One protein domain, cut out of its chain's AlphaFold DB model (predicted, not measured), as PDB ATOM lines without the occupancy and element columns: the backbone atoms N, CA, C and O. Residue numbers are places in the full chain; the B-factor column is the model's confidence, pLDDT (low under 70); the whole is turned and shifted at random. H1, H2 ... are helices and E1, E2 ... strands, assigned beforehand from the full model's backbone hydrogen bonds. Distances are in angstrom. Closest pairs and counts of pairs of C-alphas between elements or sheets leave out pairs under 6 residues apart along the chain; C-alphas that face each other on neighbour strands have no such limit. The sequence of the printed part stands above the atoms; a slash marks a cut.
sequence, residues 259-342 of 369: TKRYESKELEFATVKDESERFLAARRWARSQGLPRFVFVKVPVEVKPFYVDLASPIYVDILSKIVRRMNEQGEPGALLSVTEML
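Overview. This is residues 259 to 342 of the 369 residues of a protein of uncultured bacterium (UniProt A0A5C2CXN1). The long helix H3 runs along a strongly twisted sheet of four strands; a second helix, H2, stands nearly square to H3 by its first residues, and the short H1 sits in the corner between them. The sheet's order is E1 E4 E2 E3, all antiparallel. The printed part has 84 residues and is mixed, with three named helices and four named strands in the order E1 H1 H2 E2 E3 H3 E4. It is compact, with a radius of gyration of the C-alphas of 11.6 A, and spans 32 by 29 by 20 A.

Arrangement. Edge strand E1, residues 259 to 263, is antiparallel to E4, residues 335 to 340; N 260 and O 338, 2.9 A apart, are within hydrogen-bond range. E4 is antiparallel to E2, residues 294 to 298, with N 296 and O 339 at 2.8 A. E2 forms a hairpin with edge strand E3, residues 306 to 309, with N 297 and O 306 at 2.8 A. H3, residues 313 to 329, is on the sheet at a height of 9.0 A, over E4 and only just over E3, on which 3 of its C-alphas fall; on the local plane it runs along the strands, at 16 degrees to E4. H1, residues 268 to 271, touches H3, the closest C-alphas being those of Ala 270 and Ser 320, 4.2 A apart; H3 touches H1 with residues 317 to 324 alone. H2, residues 275 to 288, touches H1, closest at the C-alphas of Phe 269 and Arg 278, 5.3 A. H2 is about perpendicular to H3, at 84 degrees, and touches its residues 313 to 317 alone, closest at the C-alphas of Phe 279 and Pro 313, 5.6 A. Neither H1 nor H2 is on the sheet. E1, H1 H2, E2 and E3, H3, E4 are split strand-helix-strand units, two strands running the same way with another between them, each with a right-handed crossover. In H2 and H3 every O i to N i+4 pair is within hydrogen-bond range; H1 is too short for one.

Along the chain. E1 begins at C-alpha 259 (131.584, 195.310, 197.542). H2 is 19.8 A long, H3 24.3 A and E4 16.3 A. E4 ends at C-alpha 340 (137.360, 192.968, 199.593).

Size, cuts and confidence. The C-alphas of Lys 273 and Leu 342 are the two farthest apart, 31.7 A. The printed part has no cut, no link is long, and no printed residue is under 70 in pLDDT.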
ATOM      1  N   THR A 259     131.735 195.785 198.919       97.06
ATOM      2  CA  THR A 259     131.584 195.310 197.542       97.06
ATOM      3  C   THR A 259     131.325 196.484 196.609       97.06
ATOM      4  O   THR A 259     130.389 197.263 196.795       97.06
ATOM      5  N   LYS A 260     132.116 196.572 195.540       97.50
ATOM      6  CA  LYS A 260     131.912 197.500 194.421       97.50
ATOM      7  C   LYS A 260     131.543 196.718 193.171       97.50
ATOM      8  O   LYS A 260     132.058 195.624 192.949       97.50
ATOM      9  N   ARG A 261     130.637 197.256 192.361       97.44
ATOM     10  CA  ARG A 261     130.182 196.616 191.125       97.44
ATOM     11  C   ARG A 261     130.451 197.521 189.934       97.44
ATOM     12  O   ARG A 261     130.175 198.716 190.006       97.44
ATOM     13  N   TYR A 262     130.959 196.932 188.859       96.81
ATOM     14  CA  TYR A 262     131.400 197.642 187.662       96.81
ATOM     15  C   TYR A 262     130.867 196.957 186.412       96.81
ATOM     16  O   TYR A 262     130.757 195.733 186.354       96.81
ATOM     17  N   GLU A 263     130.575 197.749 185.394       95.00
ATOM     18  CA  GLU A 263     130.489 197.258 184.033       95.00
ATOM     19  C   GLU A 263     131.899 196.920 183.547       95.00
ATOM     20  O   GLU A 263     132.887 197.566 183.901       95.00
ATOM     21  N   SER A 264     131.993 195.926 182.677       93.00
ATOM     22  CA  SER A 264     133.252 195.505 182.060       93.00
ATOM     23  C   SER A 264     133.990 196.642 181.339       93.00
ATOM     24  O   SER A 264     135.219 196.680 181.364       93.00
ATOM     25  N   LYS A 265     133.261 197.600 180.747       91.94
ATOM     26  CA  LYS A 265     133.833 198.774 180.060       91.94
ATOM     27  C   LYS A 265     134.602 199.719 180.988       91.94
ATOM     28  O   LYS A 265     135.466 200.448 180.527       91.94
ATOM     29  N   GLU A 266     134.313 199.693 182.288       95.38
ATOM     30  CA  GLU A 266     135.004 200.522 183.284       95.38
ATOM     31  C   GLU A 266     136.371 199.945 183.674       95.38
ATOM     32  O   GLU A 266     137.166 200.607 184.342       95.38
ATOM     33  N   LEU A 267     136.657 198.706 183.264       96.19
ATOM     34  CA  LEU A 267     137.941 198.039 183.442       96.19
ATOM     35  C   LEU A 267     138.746 198.137 182.141       96.19
ATOM     36  O   LEU A 267     139.157 197.130 181.568       96.19
ATOM     37  N   GLU A 268     138.983 199.364 181.669       95.31
ATOM     38  CA  GLU A 268     139.648 199.648 180.384       95.31
ATOM     39  C   GLU A 268     141.015 198.964 180.244       95.31
ATOM     40  O   GLU A 268     141.407 198.561 179.150       95.31
ATOM     41  N   PHE A 269     141.722 198.752 181.360       97.44
ATOM     42  CA  PHE A 269     142.991 198.025 181.360       97.44
ATOM     43  C   PHE A 269     142.862 196.628 180.732       97.44
ATOM     44  O   PHE A 269     143.816 196.146 180.130       97.44
ATOM     45  N   ALA A 270     141.691 195.986 180.805       97.06
ATOM     46  CA  ALA A 270     141.484 194.636 180.298       97.06
ATOM     47  C   ALA A 270     141.672 194.508 178.776       97.06
ATOM     48  O   ALA A 270     141.879 193.396 178.286       97.06
ATOM     49  N   THR A 271     141.618 195.606 178.014       95.62
ATOM     50  CA  THR A 271     141.828 195.609 176.554       95.62
ATOM     51  C   THR A 271     143.238 196.040 176.142       95.62
ATOM     52  O   THR A 271     143.611 195.866 174.979       95.62
ATOM     53  N   VAL A 272     144.054 196.537 177.080       97.69
ATOM     54  CA  VAL A 272     145.453 196.916 176.833       97.69
ATOM     55  C   VAL A 272     146.241 195.677 176.419       97.69
ATOM     56  O   VAL A 272     146.187 194.653 177.101       97.69
ATOM     57  N   LYS A 273     146.947 195.737 175.284       95.31
ATOM     58  CA  LYS A 273     147.624 194.571 174.686       95.31
ATOM     59  C   LYS A 273     148.938 194.227 175.378       95.31
ATOM     60  O   LYS A 273     149.157 193.049 175.651       95.31
ATOM     61  N   ASP A 274     149.758 195.232 175.664       97.94
ATOM     62  CA  ASP A 274     151.020 195.047 176.376       97.94
ATOM     63  C   ASP A 274     150.767 194.693 177.849       97.94
ATOM     64  O   ASP A 274     149.949 195.322 178.523       97.94
ATOM     65  N   GLU A 275     151.440 193.658 178.348       96.75
ATOM     66  CA  GLU A 275     151.227 193.124 179.700       96.75
ATOM     67  C   GLU A 275     151.708 194.095 180.789       96.75
ATOM     68  O   GLU A 275     151.047 194.255 181.819       96.75
ATOM     69  N   SER A 276     152.815 194.805 180.550       97.50
ATOM     70  CA  SER A 276     153.375 195.754 181.518       97.50
ATOM     71  C   SER A 276     152.500 197.001 181.627       97.50
ATOM     72  O   SER A 276     152.159 197.439 182.730       97.50
ATOM     73  N   GLU A 277     152.066 197.548 180.489       98.25
ATOM     74  CA  GLU A 277     151.129 198.672 180.451       98.25
ATOM     75  C   GLU A 277     149.779 198.304 181.067       98.25
ATOM     76  O   GLU A 277     149.222 199.088 181.844       98.25
ATOM     77  N   ARG A 278     149.274 197.095 180.782       98.50
ATOM     78  CA  ARG A 278     148.044 196.552 181.372       98.50
ATOM     79  C   ARG A 278     148.149 196.478 182.887       98.50
ATOM     80  O   ARG A 278     147.249 196.955 183.577       98.50
ATOM     81  N   PHE A 279     149.244 195.931 183.414       98.56
ATOM     82  CA  PHE A 279     149.467 195.857 184.854       98.56
ATOM     83  C   PHE A 279     149.479 197.252 185.494       98.56
ATOM     84  O   PHE A 279     148.759 197.499 186.463       98.56
ATOM     85  N   LEU A 280     150.217 198.209 184.922       98.44
ATOM     86  CA  LEU A 280     150.253 199.586 185.423       98.44
ATOM     87  C   LEU A 280     148.889 200.287 185.334       98.44
ATOM     88  O   LEU A 280     148.533 201.062 186.227       98.44
ATOM     89  N   ALA A 281     148.119 200.047 184.271       98.44
ATOM     90  CA  ALA A 281     146.761 200.563 184.123       98.44
ATOM     91  C   ALA A 281     145.813 199.960 185.173       98.44
ATOM     92  O   ALA A 281     145.099 200.708 185.840       98.44
ATOM     93  N   ALA A 282     145.881 198.648 185.413       98.44
ATOM     94  CA  ALA A 282     145.108 197.971 186.454       98.44
ATOM     95  C   ALA A 282     145.446 198.500 187.858       98.44
ATOM     96  O   ALA A 282     144.545 198.766 188.653       98.44
ATOM     97  N   ARG A 283     146.733 198.741 188.160       98.19
ATOM     98  CA  ARG A 283     147.166 199.357 189.430       98.19
ATOM     99  C   ARG A 283     146.616 200.769 189.610       98.19
ATOM    100  O   ARG A 283     146.197 201.120 190.714       98.19
ATOM    101  N   ARG A 284     146.630 201.586 188.551       98.25
ATOM    102  CA  ARG A 284     146.070 202.948 188.572       98.25
ATOM    103  C   ARG A 284     144.560 202.926 188.780       98.25
ATOM    104  O   ARG A 284     144.069 203.656 189.635       98.25
ATOM    105  N   TRP A 285     143.860 202.055 188.059       98.12
ATOM    106  CA  TRP A 285     142.424 201.847 188.212       98.12
ATOM    107  C   TRP A 285     142.065 201.396 189.633       98.12
ATOM    108  O   TRP A 285     141.262 202.040 190.295       98.12
ATOM    109  N   ALA A 286     142.721 200.362 190.163       97.94
ATOM    110  CA  ALA A 286     142.439 199.864 191.509       97.94
ATOM    111  C   ALA A 286     142.612 200.956 192.578       97.94
ATOM    112  O   ALA A 286     141.780 201.086 193.475       97.94
ATOM    113  N   ARG A 287     143.659 201.786 192.448       97.56
ATOM    114  CA  ARG A 287     143.890 202.940 193.328       97.56
ATOM    115  C   ARG A 287     142.817 204.016 193.179       97.56
ATOM    116  O   ARG A 287     142.347 204.506 194.200       97.56
ATOM    117  N   SER A 288     142.414 204.373 191.956       96.94
ATOM    118  CA  SER A 288     141.367 205.387 191.741       96.94
ATOM    119  C   SER A 288     140.006 204.937 192.267       96.94
ATOM    120  O   SER A 288     139.231 205.758 192.746       96.94
ATOM    121  N   GLN A 289     139.754 203.627 192.258       96.25
ATOM    122  CA  GLN A 289     138.569 203.019 192.853       96.25
ATOM    123  C   GLN A 289     138.708 202.746 194.359       96.25
ATOM    124  O   GLN A 289     137.758 202.265 194.976       96.25
ATOM    125  N   GLY A 290     139.863 203.010 194.978       95.62
ATOM    126  CA  GLY A 290     140.112 202.734 196.397       95.62
ATOM    127  C   GLY A 290     139.964 201.257 196.782       95.62
ATOM    128  O   GLY A 290     139.488 200.965 197.877       95.62
ATOM    129  N   LEU A 291     140.290 200.334 195.873       96.94
ATOM    130  CA  LEU A 291     140.222 198.891 196.114       96.94
ATOM    131  C   LEU A 291     141.442 198.403 196.917       96.94
ATOM    132  O   LEU A 291     142.557 198.880 196.671       96.94
ATOM    133  N   PRO A 292     141.265 197.441 197.844       96.62
ATOM    134  CA  PRO A 292     142.388 196.798 198.521       96.62
ATOM    135  C   PRO A 292     143.204 195.947 197.538       96.62
ATOM    136  O   PRO A 292     142.778 195.678 196.415       96.62
ATOM    137  N   ARG A 293     144.408 195.523 197.945       96.88
ATOM    138  CA  ARG A 293     145.280 194.689 197.097       96.88
ATOM    139  C   ARG A 293     144.626 193.349 196.761       96.88
ATOM    140  O   ARG A 293     144.710 192.912 195.615       96.88
ATOM    141  N   PHE A 294     144.025 192.716 197.761       98.12
ATOM    142  CA  PHE A 294     143.442 191.389 197.661       98.12
ATOM    143  C   PHE A 294     141.924 191.501 197.593       98.12
ATOM    144  O   PHE A 294     141.296 192.108 198.462       98.12
ATOM    145  N   VAL A 295     141.336 190.937 196.543       98.44
ATOM    146  CA  VAL A 295     139.891 190.993 196.306       98.44
ATOM    147  C   VAL A 295     139.375 189.652 195.804       98.44
ATOM    148  O   VAL A 295     140.109 188.875 195.192       98.44
ATOM    149  N   PHE A 296     138.088 189.410 196.010       97.94
ATOM    150  CA  PHE A 296     137.338 188.384 195.302       97.94
ATOM    151  C   PHE A 296     136.522 189.027 194.188       97.94
ATOM    152  O   PHE A 296     135.773 189.981 194.417       97.94
ATOM    153  N   VAL A 297     136.651 188.492 192.978       98.12
ATOM    154  CA  VAL A 297     135.898 188.934 191.808       98.12
ATOM    155  C   VAL A 297     134.881 187.869 191.432       98.12
ATOM    156  O   VAL A 297     135.220 186.698 191.281       98.12
ATOM    157  N   LYS A 298     133.624 188.270 191.253       95.81
ATOM    158  CA  LYS A 298     132.569 187.423 190.688       95.81
ATOM    159  C   LYS A 298     132.018 188.103 189.448       95.81
ATOM    160  O   LYS A 298     131.459 189.199 189.528       95.81
ATOM    161  N   VAL A 299     132.178 187.425 188.317       93.44
ATOM    162  CA  VAL A 299     131.573 187.795 187.036       93.44
ATOM    163  C   VAL A 299     130.376 186.878 186.751       93.44
ATOM    164  O   VAL A 299     130.376 185.735 187.217       93.44
ATOM    165  N   PRO A 300     129.368 187.328 185.988       88.38
ATOM    166  CA  PRO A 300     128.203 186.498 185.662       88.38
ATOM    167  C   PRO A 300     128.540 185.203 184.910       88.38
ATOM    168  O   PRO A 300     127.902 184.185 185.146       88.38
ATOM    169  N   VAL A 301     129.574 185.226 184.061       84.25
ATOM    170  CA  VAL A 301     130.002 184.080 183.234       84.25
ATOM    171  C   VAL A 301     130.821 183.020 183.985       84.25
ATOM    172  O   VAL A 301     131.176 182.001 183.405       84.25
ATOM    173  N   GLU A 302     131.143 183.241 185.261       89.44
ATOM    174  CA  GLU A 302     131.897 182.294 186.091       89.44
ATOM    175  C   GLU A 302     130.995 181.738 187.187       89.44
ATOM    176  O   GLU A 302     130.168 182.463 187.733       89.44
ATOM    177  N   VAL A 303     131.159 180.469 187.568       86.31
ATOM    178  CA  VAL A 303     130.283 179.825 188.570       86.31
ATOM    179  C   VAL A 303     130.552 180.358 189.978       86.31
ATOM    180  O   VAL A 303     129.615 180.701 190.706       86.31
ATOM    181  N   LYS A 304     131.820 180.500 190.371       88.94
ATOM    182  CA  LYS A 304     132.226 180.939 191.715       88.94
ATOM    183  C   LYS A 304     133.051 182.229 191.663       88.94
ATOM    184  O   LYS A 304     133.695 182.492 190.648       88.94
ATOM    185  N   PRO A 305     133.025 183.048 192.730       94.06
ATOM    186  CA  PRO A 305     134.001 184.117 192.890       94.06
ATOM    187  C   PRO A 305     135.425 183.550 192.890       94.06
ATOM    188  O   PRO A 305     135.648 182.434 193.360       94.06
ATOM    189  N   PHE A 306     136.386 184.326 192.403       96.94
ATOM    190  CA  PHE A 306     137.796 183.949 192.383       96.94
ATOM    191  C   PHE A 306     138.670 185.043 192.994       96.94
ATOM    192  O   PHE A 306     138.365 186.232 192.912       96.94
ATOM    193  N   TYR A 307     139.756 184.621 193.633       97.50
ATOM    194  CA  TYR A 307     140.741 185.506 194.246       97.50
ATOM    195  C   TYR A 307     141.573 186.233 193.182       97.50
ATOM    196  O   TYR A 307     141.981 185.640 192.181       97.50
ATOM    197  N   VAL A 308     141.858 187.512 193.426       98.38
ATOM    198  CA  VAL A 308     142.738 188.344 192.604       98.38
ATOM    199  C   VAL A 308     143.675 189.136 193.516       98.38
ATOM    200  O   VAL A 308     143.232 189.965 194.312       98.38
ATOM    201  N   ASP A 309     144.983 188.928 193.350       98.19
ATOM    202  CA  ASP A 309     146.001 189.862 193.836       98.19
ATOM    203  C   ASP A 309     146.219 190.952 192.783       98.19
ATOM    204  O   ASP A 309     146.882 190.735 191.767       98.19
ATOM    205  N   LEU A 310     145.693 192.151 193.031       98.06
ATOM    206  CA  LEU A 310     145.834 193.295 192.127       98.06
ATOM    207  C   LEU A 310     147.271 193.831 192.055       98.06
ATOM    208  O   LEU A 310     147.513 194.787 191.323       98.06
ATOM    209  N   ALA A 311     148.222 193.296 192.823       97.12
ATOM    210  CA  ALA A 311     149.652 193.570 192.683       97.12
ATOM    211  C   ALA A 311     150.423 192.441 191.975       97.12
ATOM    212  O   ALA A 311     151.643 192.532 191.866       97.12
ATOM    213  N   SER A 312     149.736 191.417 191.459       98.12
ATOM    214  CA  SER A 312     150.336 190.352 190.654       98.12
ATOM    215  C   SER A 312     149.960 190.507 189.173       98.12
ATOM    216  O   SER A 312     148.769 190.490 188.849       98.12
ATOM    217  N   PRO A 313     150.937 190.616 188.250       97.69
ATOM    218  CA  PRO A 313     150.649 190.739 186.819       97.69
ATOM    219  C   PRO A 313     149.887 189.523 186.274       97.69
ATOM    220  O   PRO A 313     148.951 189.683 185.497       97.69
ATOM    221  N   ILE A 314     150.186 188.321 186.780       98.19
ATOM    222  CA  ILE A 314     149.525 187.074 186.370       98.19
ATOM    223  C   ILE A 314     148.023 187.111 186.694       98.19
ATOM    224  O   ILE A 314     147.191 186.788 185.845       98.19
ATOM    225  N   TYR A 315     147.653 187.532 187.908       98.38
ATOM    226  CA  TYR A 315     146.241 187.640 188.291       98.38
ATOM    227  C   TYR A 315     145.519 188.741 187.505       98.38
ATOM    228  O   TYR A 315     144.366 188.555 187.115       98.38
ATOM    229  N   VAL A 316     146.197 189.857 187.217       98.50
ATOM    230  CA  VAL A 316     145.654 190.926 186.364       98.50
ATOM    231  C   VAL A 316     145.403 190.429 184.937       98.50
ATOM    232  O   VAL A 316     144.368 190.762 184.353       98.50
ATOM    233  N   ASP A 317     146.278 189.596 184.380       98.12
ATOM    234  CA  ASP A 317     146.081 189.005 183.055       98.12
ATOM    235  C   ASP A 317     144.903 188.033 183.012       98.12
ATOM    236  O   ASP A 317     144.110 188.064 182.064       98.12
ATOM    237  N   ILE A 318     144.758 187.194 184.040       97.62
ATOM    238  CA  ILE A 318     143.615 186.282 184.180       97.62
ATOM    239  C   ILE A 318     142.314 187.083 184.281       97.62
ATOM    240  O   ILE A 318     141.387 186.834 183.508       97.62
ATOM    241  N   LEU A 319     142.265 188.093 185.156       97.75
ATOM    242  CA  LEU A 319     141.108 188.978 185.289       97.75
ATOM    243  C   LEU A 319     140.768 189.639 183.948       97.75
ATOM    244  O   LEU A 319     139.613 189.640 183.530       97.75
ATOM    245  N   SER A 320     141.774 190.140 183.235       97.62
ATOM    246  CA  SER A 320     141.584 190.801 181.944       97.62
ATOM    247  C   SER A 320     141.009 189.856 180.883       97.62
ATOM    248  O   SER A 320     140.129 190.251 180.121       97.62
ATOM    249  N   LYS A 321     141.446 188.588 180.844       96.19
ATOM    250  CA  LYS A 321     140.866 187.554 179.963       96.19
ATOM    251  C   LYS A 321     139.390 187.307 180.276       96.19
ATOM    252  O   LYS A 321     138.581 187.232 179.355       96.19
ATOM    253  N   ILE A 322     139.040 187.219 181.557       95.75
ATOM    254  CA  ILE A 322     137.663 186.980 182.003       95.75
ATOM    255  C   ILE A 322     136.766 188.188 181.690       95.75
ATOM    256  O   ILE A 322     135.663 188.011 181.180       95.75
ATOM    257  N   VAL A 323     137.245 189.416 181.912       95.19
ATOM    258  CA  VAL A 323     136.514 190.650 181.563       95.19
ATOM    259  C   VAL A 323     136.251 190.733 180.056       95.19
ATOM    260  O   VAL A 323     135.152 191.093 179.644       95.19
ATOM    261  N   ARG A 324     137.221 190.351 179.214       93.56
ATOM    262  CA  ARG A 324     137.009 190.283 177.757       93.56
ATOM    263  C   ARG A 324     135.978 189.224 177.369       93.56
ATOM    264  O   ARG A 324     135.086 189.529 176.590       93.56
ATOM    265  N   ARG A 325     136.024 188.033 177.975       92.12
ATOM    266  CA  ARG A 325     134.991 187.002 177.770       92.12
ATOM    267  C   ARG A 325     133.602 187.506 178.166       92.12
ATOM    268  O   ARG A 325     132.639 187.273 177.446       92.12
ATOM    269  N   MET A 326     133.500 188.230 179.280       90.94
ATOM    270  CA  MET A 326     132.254 188.871 179.707       90.94
ATOM    271  C   MET A 326     131.753 189.899 178.680       90.94
ATOM    272  O   MET A 326     130.549 189.985 178.479       90.94
ATOM    273  N   ASN A 327     132.634 190.638 177.997       87.38
ATOM    274  CA  ASN A 327     132.234 191.527 176.895       87.38
ATOM    275  C   ASN A 327     131.719 190.770 175.665       87.38
ATOM    276  O   ASN A 327     130.833 191.264 174.977       87.38
ATOM    277  N   GLU A 328     132.300 189.611 175.362       88.00
ATOM    278  CA  GLU A 328     131.960 188.816 174.175       88.00
ATOM    279  C   GLU A 328     130.681 187.989 174.358       88.00
ATOM    280  O   GLU A 328     129.944 187.779 173.399       88.00
ATOM    281  N   GLN A 329     130.441 187.488 175.574       85.81
ATOM    282  CA  GLN A 329     129.409 186.486 175.871       85.81
ATOM    283  C   GLN A 329     128.350 186.968 176.868       85.81
ATOM    284  O   GLN A 329     127.368 186.267 177.101       85.81
ATOM    285  N   GLY A 330     128.577 188.103 177.528       77.50
ATOM    286  CA  GLY A 330     127.707 188.601 178.586       77.50
ATOM    287  C   GLY A 330     126.539 189.432 178.068       77.50
ATOM    288  O   GLY A 330     126.593 190.041 177.001       77.50
ATOM    289  N   GLU A 331     125.494 189.500 178.887       82.81
ATOM    290  CA  GLU A 331     124.359 190.393 178.668       82.81
ATOM    291  C   GLU A 331     124.790 191.873 178.732       82.81
ATOM    292  O   GLU A 331     125.594 192.249 179.599       82.81
ATOM    293  N   PRO A 332     124.245 192.753 177.871       82.12
ATOM    294  CA  PRO A 332     124.484 194.187 177.961       82.12
ATOM    295  C   PRO A 332     124.149 194.743 179.353       82.12
ATOM    296  O   PRO A 332     123.081 194.490 179.904       82.12
ATOM    297  N   GLY A 333     125.064 195.529 179.927       83.75
ATOM    298  CA  GLY A 333     124.887 196.111 181.264       83.75
ATOM    299  C   GLY A 333     125.121 195.134 182.423       83.75
ATOM    300  O   GLY A 333     124.905 195.500 183.580       83.75
ATOM    301  N   ALA A 334     125.589 193.914 182.146       89.19
ATOM    302  CA  ALA A 334     126.023 192.988 183.179       89.19
ATOM    303  C   ALA A 334     127.123 193.613 184.057       89.19
ATOM    304  O   ALA A 334     128.059 194.250 183.568       89.19
ATOM    305  N   LEU A 335     127.019 193.400 185.369       94.69
ATOM    306  CA  LEU A 335     127.979 193.905 186.345       94.69
ATOM    307  C   LEU A 335     128.847 192.769 186.881       94.69
ATOM    308  O   LEU A 335     128.339 191.714 187.264       94.69
ATOM    309  N   LEU A 336     130.148 193.018 186.978       95.75
ATOM    310  CA  LEU A 336     131.041 192.224 187.812       95.75
ATOM    311  C   LEU A 336     131.114 192.832 189.208       95.75
ATOM    312  O   LEU A 336     131.074 194.051 189.374       95.75
ATOM    313  N   SER A 337     131.238 191.981 190.218       96.94
ATOM    314  CA  SER A 337     131.419 192.404 191.606       96.94
ATOM    315  C   SER A 337     132.860 192.193 192.044       96.94
ATOM    316  O   SER A 337     133.454 191.154 191.762       96.94
ATOM    317  N   VAL A 338     133.404 193.192 192.730       98.12
ATOM    318  CA  VAL A 338     134.711 193.181 193.380       98.12
ATOM    319  C   VAL A 338     134.463 193.375 194.868       98.12
ATOM    320  O   VAL A 338     134.018 194.443 195.291       98.12
ATOM    321  N   THR A 339     134.710 192.331 195.646       97.69
ATOM    322  CA  THR A 339     134.550 192.327 197.102       97.69
ATOM    323  C   THR A 339     135.923 192.288 197.747       97.69
ATOM    324  O   THR A 339     136.807 191.583 197.264       97.69
ATOM    325  N   GLU A 340     136.123 193.046 198.816       97.81
ATOM    326  CA  GLU A 340     137.360 192.968 199.593       97.81
ATOM    327  C   GLU A 340     137.644 191.542 200.098       97.81
ATOM    328  O   GLU A 340     136.725 190.782 200.421       97.81
ATOM    329  N   MET A 341     138.923 191.169 200.173       97.50
ATOM    330  CA  MET A 341     139.333 189.970 200.898       97.50
ATOM    331  C   MET A 341     139.360 190.283 202.394       97.50
ATOM    332  O   MET A 341     140.073 191.182 202.824       97.50
ATOM    333  N   LEU A 342     138.584 189.532 203.174       97.06
ATOM    334  CA  LEU A 342     138.558 189.656 204.627       97.06
ATOM    335  C   LEU A 342     138.292 188.276 205.253       97.06
ATOM    336  O   LEU A 342     137.216 187.717 204.980       97.06
TER     337      LEU A 342